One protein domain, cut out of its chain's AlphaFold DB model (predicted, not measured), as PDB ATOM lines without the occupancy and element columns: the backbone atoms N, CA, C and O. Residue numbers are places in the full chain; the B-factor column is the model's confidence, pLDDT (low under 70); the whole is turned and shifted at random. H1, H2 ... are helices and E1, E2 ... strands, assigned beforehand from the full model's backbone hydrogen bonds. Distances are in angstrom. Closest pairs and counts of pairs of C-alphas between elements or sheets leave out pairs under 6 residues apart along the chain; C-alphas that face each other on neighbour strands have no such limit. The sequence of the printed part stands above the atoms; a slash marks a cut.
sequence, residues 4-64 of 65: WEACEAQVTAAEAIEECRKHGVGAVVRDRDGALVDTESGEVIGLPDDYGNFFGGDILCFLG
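This is residues 4 to 64 of the 65 residues of an uncharacterized protein of Rhizobium sp. NFR07 (UniProt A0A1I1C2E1). A small three-stranded sheet, E2 E3 E4, has two helices, H2 and H3, side by side over one face, making two layers. A short two-stranded ribbon, E1 and E5, stands where both helices begin, and the short helix H1 is at the far end, next to H3. The 61 printed residues hold three named helices and five named strands, in the order H1 E1 H2 E2 E3 E4 E5 H3, of mixed class; both sheets are antiparallel. The whole is compact, with a radius of gyration of the C-alphas of 10.3 A and spans of 28 by 26 by 16 A.

E2 is residues 27 to 29, E3 36 to 38 and E4 44 to 46. H2, residues 13 to 22, measures 14.4 A from C-alpha 13 at (186.503, 146.630, 170.186) to C-alpha 22; H3, residues 56 to 63, measures 10.7 A from C-alpha 56 to C-alpha 63 at (173.965, 146.767, 161.045). E1 is residues 10 to 12, E5 53 to 55. H1, residues 4 to 8, begins at (182.572, 156.668, 153.898).

E2, E3 and E4 form a meander, each strand the antiparallel neighbour of the one before, with N 28 and O 37 at 2.9 A and N 45 and O 36 at 2.8 A. H2 is on this sheet at a height of 9.0 A, along the strands. H2 and H3 touch, closest at the C-alphas of Ala 16 and Ile 59, 6.9 A. Their shallow tilt is 33 degrees, only just short of steep, the same way. E1 and E5 are antiparallel, with N 11 and O 54 at 2.9 A. H1 touches H3, closest at the C-alphas of Cys 7 and Gly 57, 4.0 A. H1 and H2 are apart. In H1, H2 and H3 every O i to N i+4 pair is within hydrogen-bond range.

The C-alphas farthest apart, of Trp 4 and Arg 32, are 30.9 A apart. The printed part has no cut and no long link. Mean pLDDT of the printed part is 90.8; residue 4 is under 70.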
ATOM      1  N   TRP A   4     181.369 157.243 154.515       63.78
ATOM      2  CA  TRP A   4     182.572 156.668 153.898       63.78
ATOM      3  C   TRP A   4     183.789 156.643 154.840       63.78
ATOM      4  O   TRP A   4     184.587 155.717 154.772       63.78
ATOM      5  N   GLU A   5     183.906 157.615 155.753       72.81
ATOM      6  CA  GLU A   5     184.969 157.636 156.773       72.81
ATOM      7  C   GLU A   5     184.775 156.501 157.778       72.81
ATOM      8  O   GLU A   5     185.748 155.925 158.246       72.81
ATOM      9  N   ALA A   6     183.520 156.174 158.099       75.00
ATOM     10  CA  ALA A   6     183.190 155.102 159.026       75.00
ATOM     11  C   ALA A   6     183.413 153.713 158.405       75.00
ATOM     12  O   ALA A   6     183.846 152.809 159.111       75.00
ATOM     13  N   CYS A   7     183.194 153.546 157.095       76.19
ATOM     14  CA  CYS A   7     183.497 152.285 156.409       76.19
ATOM     15  C   CYS A   7     184.999 151.971 156.376       76.19
ATOM     16  O   CYS A   7     185.370 150.813 156.518       76.19
ATOM     17  N   GLU A   8     185.859 152.976 156.192       82.19
ATOM     18  CA  GLU A   8     187.317 152.782 156.101       82.19
ATOM     19  C   GLU A   8     188.033 152.861 157.460       82.19
ATOM     20  O   GLU A   8     189.240 152.623 157.547       82.19
ATOM     21  N   ALA A   9     187.308 153.202 158.530       85.00
ATOM     22  CA  ALA A   9     187.883 153.347 159.856       85.00
ATOM     23  C   ALA A   9     188.325 151.997 160.433       85.00
ATOM     24  O   ALA A   9     187.602 151.003 160.379       85.00
ATOM     25  N   GLN A  10     189.496 152.003 161.065       88.94
ATOM     26  CA  GLN A  10     189.866 150.991 162.047       88.94
ATOM     27  C   GLN A  10     189.323 151.444 163.397       88.94
ATOM     28  O   GLN A  10     189.661 152.536 163.859       88.94
ATOM     29  N   VAL A  11     188.462 150.631 164.002       90.62
ATOM     30  CA  VAL A  11     187.812 150.942 165.277       90.62
ATOM     31  C   VAL A  11     188.180 149.906 166.324       90.62
ATOM     32  O   VAL A  11     188.295 148.715 166.045       90.62
ATOM     33  N   THR A  12     188.367 150.347 167.557       93.69
ATOM     34  CA  THR A  12     188.639 149.434 168.667       93.69
ATOM     35  C   THR A  12     187.409 148.580 168.987       93.69
ATOM     36  O   THR A  12     186.274 148.964 168.700       93.69
ATOM     37  N   ALA A  13     187.608 147.448 169.673       92.69
ATOM     38  CA  ALA A  13     186.503 146.630 170.186       92.69
ATOM     39  C   ALA A  13     185.473 147.453 170.977       92.69
ATOM     40  O   ALA A  13     184.270 147.267 170.832       92.69
ATOM     41  N   ALA A  14     185.950 148.379 171.814       93.00
ATOM     42  CA  ALA A  14     185.092 149.214 172.645       93.00
ATOM     43  C   ALA A  14     184.222 150.157 171.802       93.00
ATOM     44  O   ALA A  14     183.038 150.309 172.087       93.00
ATOM     45  N   GLU A  15     184.789 150.759 170.755       92.81
ATOM     46  CA  GLU A  15     184.053 151.624 169.829       92.81
ATOM     47  C   GLU A  15     183.043 150.835 168.994       92.81
ATOM     48  O   GLU A  15     181.917 151.293 168.810       92.81
ATOM     49  N   ALA A  16     183.410 149.634 168.545       91.94
ATOM     50  CA  ALA A  16     182.507 148.754 167.814       91.94
ATOM     51  C   ALA A  16     181.315 148.314 168.681       91.94
ATOM     52  O   ALA A  16     180.167 148.437 168.260       91.94
ATOM     53  N   ILE A  17     181.572 147.882 169.923       94.25
ATOM     54  CA  ILE A  17     180.525 147.523 170.895       94.25
ATOM     55  C   ILE A  17     179.624 148.724 171.191       94.25
ATOM     56  O   ILE A  17     178.402 148.585 171.257       94.25
ATOM     57  N   GLU A  18     180.215 149.905 171.367       93.44
ATOM     58  CA  GLU A  18     179.472 151.142 171.585       93.44
ATOM     59  C   GLU A  18     178.535 151.453 170.417       93.44
ATOM     60  O   GLU A  18     177.383 151.830 170.635       93.44
ATOM     61  N   GLU A  19     179.016 151.290 169.186       91.06
ATOM     62  CA  GLU A  19     178.217 151.532 167.992       91.06
ATOM     63  C   GLU A  19     177.086 150.510 167.867       91.06
ATOM     64  O   GLU A  19     175.929 150.916 167.771       91.06
ATOM     65  N   CYS A  20     177.370 149.209 167.999       92.69
ATOM     66  CA  CYS A  20     176.343 148.163 168.038       92.69
ATOM     67  C   CYS A  20     175.252 148.485 169.071       92.69
ATOM     68  O   CYS A  20     174.060 148.444 168.759       92.69
ATOM     69  N   ARG A  21     175.650 148.924 170.272       93.50
ATOM     70  CA  ARG A  21     174.722 149.281 171.348       93.50
ATOM     71  C   ARG A  21     173.798 150.445 170.982       93.50
ATOM     72  O   ARG A  21     172.626 150.411 171.355       93.50
ATOM     73  N   LYS A  22     174.278 151.464 170.259       92.31
ATOM     74  CA  LYS A  22     173.425 152.579 169.791       92.31
ATOM     75  C   LYS A  22     172.338 152.114 168.826       92.31
ATOM     76  O   LYS A  22     171.274 152.726 168.787       92.31
ATOM     77  N   HIS A  23     172.597 151.034 168.092       91.50
ATOM     78  CA  HIS A  23     171.658 150.414 167.154       91.50
ATOM     79  C   HIS A  23     170.845 149.273 167.779       91.50
ATOM     80  O   HIS A  23     170.101 148.594 167.080       91.50
ATOM     81  N   GLY A  24     170.947 149.074 169.097       92.31
ATOM     82  CA  GLY A  24     170.198 148.045 169.820       92.31
ATOM     83  C   GLY A  24     170.766 146.630 169.685       92.31
ATOM     84  O   GLY A  24     170.098 145.687 170.087       92.31
ATOM     85  N   VAL A  25     171.984 146.481 169.159       93.75
ATOM     86  CA  VAL A  25     172.693 145.200 169.050       93.75
ATOM     87  C   VAL A  25     173.627 145.033 170.248       93.75
ATOM     88  O   VAL A  25     174.481 145.884 170.515       93.75
ATOM     89  N   GLY A  26     173.491 143.928 170.978       94.06
ATOM     90  CA  GLY A  26     174.407 143.587 172.063       94.06
ATOM     91  C   GLY A  26     175.631 142.862 171.520       94.06
ATOM     92  O   GLY A  26     175.518 141.700 171.165       94.06
ATOM     93  N   ALA A  27     176.802 143.496 171.497       95.56
ATOM     94  CA  ALA A  27     178.030 142.874 170.993       95.56
ATOM     95  C   ALA A  27     179.050 142.598 172.110       95.56
ATOM     96  O   ALA A  27     179.186 143.387 173.049       95.56
ATOM     97  N   VAL A  28     179.796 141.495 171.998       96.06
ATOM     98  CA  VAL A  28     180.908 141.141 172.900       96.06
ATOM     99  C   VAL A  28     182.098 140.590 172.124       96.06
ATOM    100  O   VAL A  28     181.948 140.030 171.041       96.06
ATOM    101  N   VAL A  29     183.294 140.725 172.695       95.50
ATOM    102  CA  VAL A  29     184.498 140.077 172.167       95.50
ATOM    103  C   VAL A  29     184.529 138.627 172.639       95.50
ATOM    104  O   VAL A  29     184.403 138.347 173.830       95.50
ATOM    105  N   ARG A  30     184.707 137.697 171.704       94.44
ATOM    106  CA  ARG A  30     184.840 136.269 171.978       94.44
ATOM    107  C   ARG A  30     186.267 135.936 172.413       94.44
ATOM    108  O   ARG A  30     187.202 136.089 171.635       94.44
ATOM    109  N   ASP A  31     186.427 135.356 173.601       91.50
ATOM    110  CA  ASP A  31     187.745 135.039 174.188       91.50
ATOM    111  C   ASP A  31     188.628 134.102 173.345       91.50
ATOM    112  O   ASP A  31     189.848 134.093 173.488       91.50
ATOM    113  N   ARG A  32     188.030 133.269 172.482       90.44
ATOM    114  CA  ARG A  32     188.765 132.245 171.722       90.44
ATOM    115  C   ARG A  32     189.662 132.837 170.635       90.44
ATOM    116  O   ARG A  32     190.732 132.296 170.378       90.44
ATOM    117  N   ASP A  33     189.175 133.864 169.953       90.75
ATOM    118  CA  ASP A  33     189.771 134.405 168.727       90.75
ATOM    119  C   ASP A  33     189.634 135.928 168.603       90.75
ATOM    120  O   ASP A  33     190.015 136.496 167.587       90.75
ATOM    121  N   GLY A  34     189.097 136.594 169.626       92.25
ATOM    122  CA  GLY A  34     188.903 138.038 169.636       92.25
ATOM    123  C   GLY A  34     187.792 138.524 168.705       92.25
ATOM    124  O   GLY A  34     187.654 139.729 168.531       92.25
ATOM    125  N   ALA A  35     187.000 137.628 168.106       94.69
ATOM    126  CA  ALA A  35     185.924 138.017 167.200       94.69
ATOM    127  C   ALA A  35     184.861 138.848 167.927       94.69
ATOM    128  O   ALA A  35     184.462 138.512 169.045       94.69
ATOM    129  N   LEU A  36     184.361 139.893 167.273       95.69
ATOM    130  CA  LEU A  36     183.190 140.618 167.745       95.69
ATOM    131  C   LEU A  36     181.952 139.815 167.352       95.69
ATOM    132  O   LEU A  36     181.755 139.506 166.177       95.69
ATOM    133  N   VAL A  37     181.140 139.449 168.335       96.69
ATOM    134  CA  VAL A  37     179.954 138.609 168.152       96.69
ATOM    135  C   VAL A  37     178.728 139.268 168.751       96.69
ATOM    136  O   VAL A  37     178.798 139.866 169.828       96.69
ATOM    137  N   ASP A  38     177.601 139.125 168.062       95.69
ATOM    138  CA  ASP A  38     176.299 139.473 168.606       95.69
ATOM    139  C   ASP A  38     175.899 138.463 169.691       95.69
ATOM    140  O   ASP A  38     176.020 137.247 169.535       95.69
ATOM    141  N   THR A  39     175.430 138.981 170.817       94.00
ATOM    142  CA  THR A  39     175.040 138.206 171.998       94.00
ATOM    143  C   THR A  39     173.659 137.585 171.867       94.00
ATOM    144  O   THR A  39     173.403 136.577 172.527       94.00
ATOM    145  N   GLU A  40     172.781 138.151 171.036       92.75
ATOM    146  CA  GLU A  40     171.430 137.618 170.846       92.75
ATOM    147  C   GLU A  40     171.411 136.469 169.834       92.75
ATOM    148  O   GLU A  40     170.864 135.401 170.118       92.75
ATOM    149  N   SER A  41     172.033 136.663 168.670       91.19
ATOM    150  CA  SER A  41     172.070 135.667 167.590       91.19
ATOM    151  C   SER A  41     173.276 134.723 167.655       91.19
ATOM    152  O   SER A  41     173.205 133.598 167.156       91.19
ATOM    153  N   GLY A  42     174.386 135.153 168.264       92.06
ATOM    154  CA  GLY A  42     175.669 134.452 168.196       92.06
ATOM    155  C   GLY A  42     176.425 134.653 166.875       92.06
ATOM    156  O   GLY A  42     177.449 133.994 166.664       92.06
ATOM    157  N   GLU A  43     175.942 135.522 165.982       94.25
ATOM    158  CA  GLU A  43     176.596 135.816 164.705       94.25
ATOM    159  C   GLU A  43     177.899 136.600 164.893       94.25
ATOM    160  O   GLU A  43     178.060 137.392 165.823       94.25
ATOM    161  N   VAL A  44     178.861 136.361 163.999       95.12
ATOM    162  CA  VAL A  44     180.131 137.095 163.979       95.12
ATOM    163  C   VAL A  44     179.921 138.401 163.223       95.12
ATOM    164  O   VAL A  44     179.634 138.380 162.032       95.12
ATOM    165  N   ILE A  45     180.106 139.516 163.926       94.31
ATOM    166  CA  ILE A  45     180.018 140.877 163.389       94.31
ATOM    167  C   ILE A  45     181.306 141.223 162.635       94.31
ATOM    168  O   ILE A  45     181.257 141.815 161.565       94.31
ATOM    169  N   GLY A  46     182.463 140.840 163.179       93.88
ATOM    170  CA  GLY A  46     183.756 141.123 162.560       93.88
ATOM    171  C   GLY A  46     184.909 140.390 163.234       93.88
ATOM    172  O   GLY A  46     184.815 139.965 164.392       93.88
ATOM    173  N   LEU A  47     186.006 140.240 162.495       94.38
ATOM    174  CA  LEU A  47     187.259 139.690 163.009       94.38
ATOM    175  C   LEU A  47     188.244 140.827 163.296       94.38
ATOM    176  O   LEU A  47     188.303 141.778 162.513       94.38
ATOM    177  N   PRO A  48     189.011 140.740 164.392       94.50
ATOM    178  CA  PRO A  48     190.043 141.721 164.663       94.50
ATOM    179  C   PRO A  48     191.215 141.564 163.685       94.50
ATOM    180  O   PRO A  48     191.518 140.459 163.226       94.50
ATOM    181  N   ASP A  49     191.903 142.666 163.410       91.38
ATOM    182  CA  ASP A  49     193.222 142.669 162.792       91.38
ATOM    183  C   ASP A  49     194.316 142.238 163.792       91.38
ATOM    184  O   ASP A  49     194.060 141.982 164.973       91.38
ATOM    185  N   ASP A  50     195.570 142.195 163.332       90.06
ATOM    186  CA  ASP A  50     196.726 141.833 164.166       90.06
ATOM    187  C   ASP A  50     196.963 142.799 165.351       90.06
ATOM    188  O   ASP A  50     197.747 142.501 166.257       90.06
ATOM    189  N   TYR A  51     196.295 143.956 165.360       88.00
ATOM    190  CA  TYR A  51     196.358 144.972 166.410       88.00
ATOM    191  C   TYR A  51     195.115 144.978 167.321       88.00
ATOM    192  O   TYR A  51     195.069 145.770 168.265       88.00
ATOM    193  N   GLY A  52     194.134 144.098 167.086       87.62
ATOM    194  CA  GLY A  52     192.899 144.010 167.869       87.62
ATOM    195  C   GLY A  52     191.812 145.017 167.471       87.62
ATOM    196  O   GLY A  52     190.864 145.212 168.239       87.62
ATOM    197  N   ASN A  53     191.950 145.673 166.316       91.94
ATOM    198  CA  ASN A  53     190.959 146.601 165.770       91.94
ATOM    199  C   ASN A  53     190.054 145.911 164.752       91.94
ATOM    200  O   ASN A  53     190.400 144.885 164.179       91.94
ATOM    201  N   PHE A  54     188.894 146.504 164.515       92.62
ATOM    202  CA  PHE A  54     187.874 146.016 163.606       92.62
ATOM    203  C   PHE A  54     187.710 146.979 162.447       92.62
ATOM    204  O   PHE A  54     187.799 148.200 162.604       92.62
ATOM    205  N   PHE A  55     187.394 146.419 161.288       92.31
ATOM    206  CA  PHE A  55     187.036 147.218 160.138       92.31
ATOM    207  C   PHE A  55     185.623 147.780 160.324       92.31
ATOM    208  O   PHE A  55     184.657 147.030 160.465       92.31
ATOM    209  N   GLY A  56     185.491 149.106 160.324       89.94
ATOM    210  CA  GLY A  56     184.205 149.785 160.494       89.94
ATOM    211  C   GLY A  56     183.167 149.357 159.455       89.94
ATOM    212  O   GLY A  56     181.982 149.254 159.773       89.94
ATOM    213  N   GLY A  57     183.613 149.008 158.245       90.00
ATOM    214  CA  GLY A  57     182.766 148.433 157.203       90.00
ATOM    215  C   GLY A  57     182.088 147.118 157.598       90.00
ATOM    216  O   GLY A  57     180.918 146.947 157.270       90.00
ATOM    217  N   ASP A  58     182.755 146.229 158.341       91.50
ATOM    218  CA  ASP A  58     182.161 144.950 158.768       91.50
ATOM    219  C   ASP A  58     181.006 145.191 159.750       91.50
ATOM    220  O   ASP A  58     179.914 144.637 159.611       91.50
ATOM    221  N   ILE A  59     181.218 146.112 160.693       91.31
ATOM    222  CA  ILE A  59     180.226 146.501 161.702       91.31
ATOM    223  C   ILE A  59     179.022 147.177 161.041       91.31
ATOM    224  O   ILE A  59     177.879 146.834 161.332       91.31
ATOM    225  N   LEU A  60     179.259 148.120 160.128       90.25
ATOM    226  CA  LEU A  60     178.187 148.803 159.399       90.25
ATOM    227  C   LEU A  60     177.405 147.844 158.498       90.25
ATOM    228  O   LEU A  60     176.178 147.924 158.457       90.25
ATOM    229  N   CYS A  61     178.095 146.913 157.837       90.12
ATOM    230  CA  CYS A  61     177.461 145.904 156.997       90.12
ATOM    231  C   CYS A  61     176.539 144.996 157.823       90.12
ATOM    232  O   CYS A  61     175.399 144.764 157.421       90.12
ATOM    233  N   PHE A  62     176.982 144.558 159.009       90.56
ATOM    234  CA  PHE A  62     176.144 143.794 159.939       90.56
ATOM    235  C   PHE A  62     174.902 144.579 160.385       90.56
ATOM    236  O   PHE A  62     173.800 144.037 160.448       90.56
ATOM    237  N   LEU A  63     175.059 145.877 160.649       88.69
ATOM    238  CA  LEU A  63     173.965 146.767 161.045       88.69
ATOM    239  C   LEU A  63     173.008 147.130 159.889       88.69
ATOM    240  O   LEU A  63     171.965 147.738 160.134       88.69
ATOM    241  N   GLY A  64     173.328 146.749 158.648       86.62
ATOM    242  CA  GLY A  64     172.476 146.954 157.473       86.62
ATOM    243  C   GLY A  64     172.650 148.305 156.771       86.62
ATOM    244  O   GLY A  64     171.701 148.785 156.144       86.62
TER     245      GLY A  64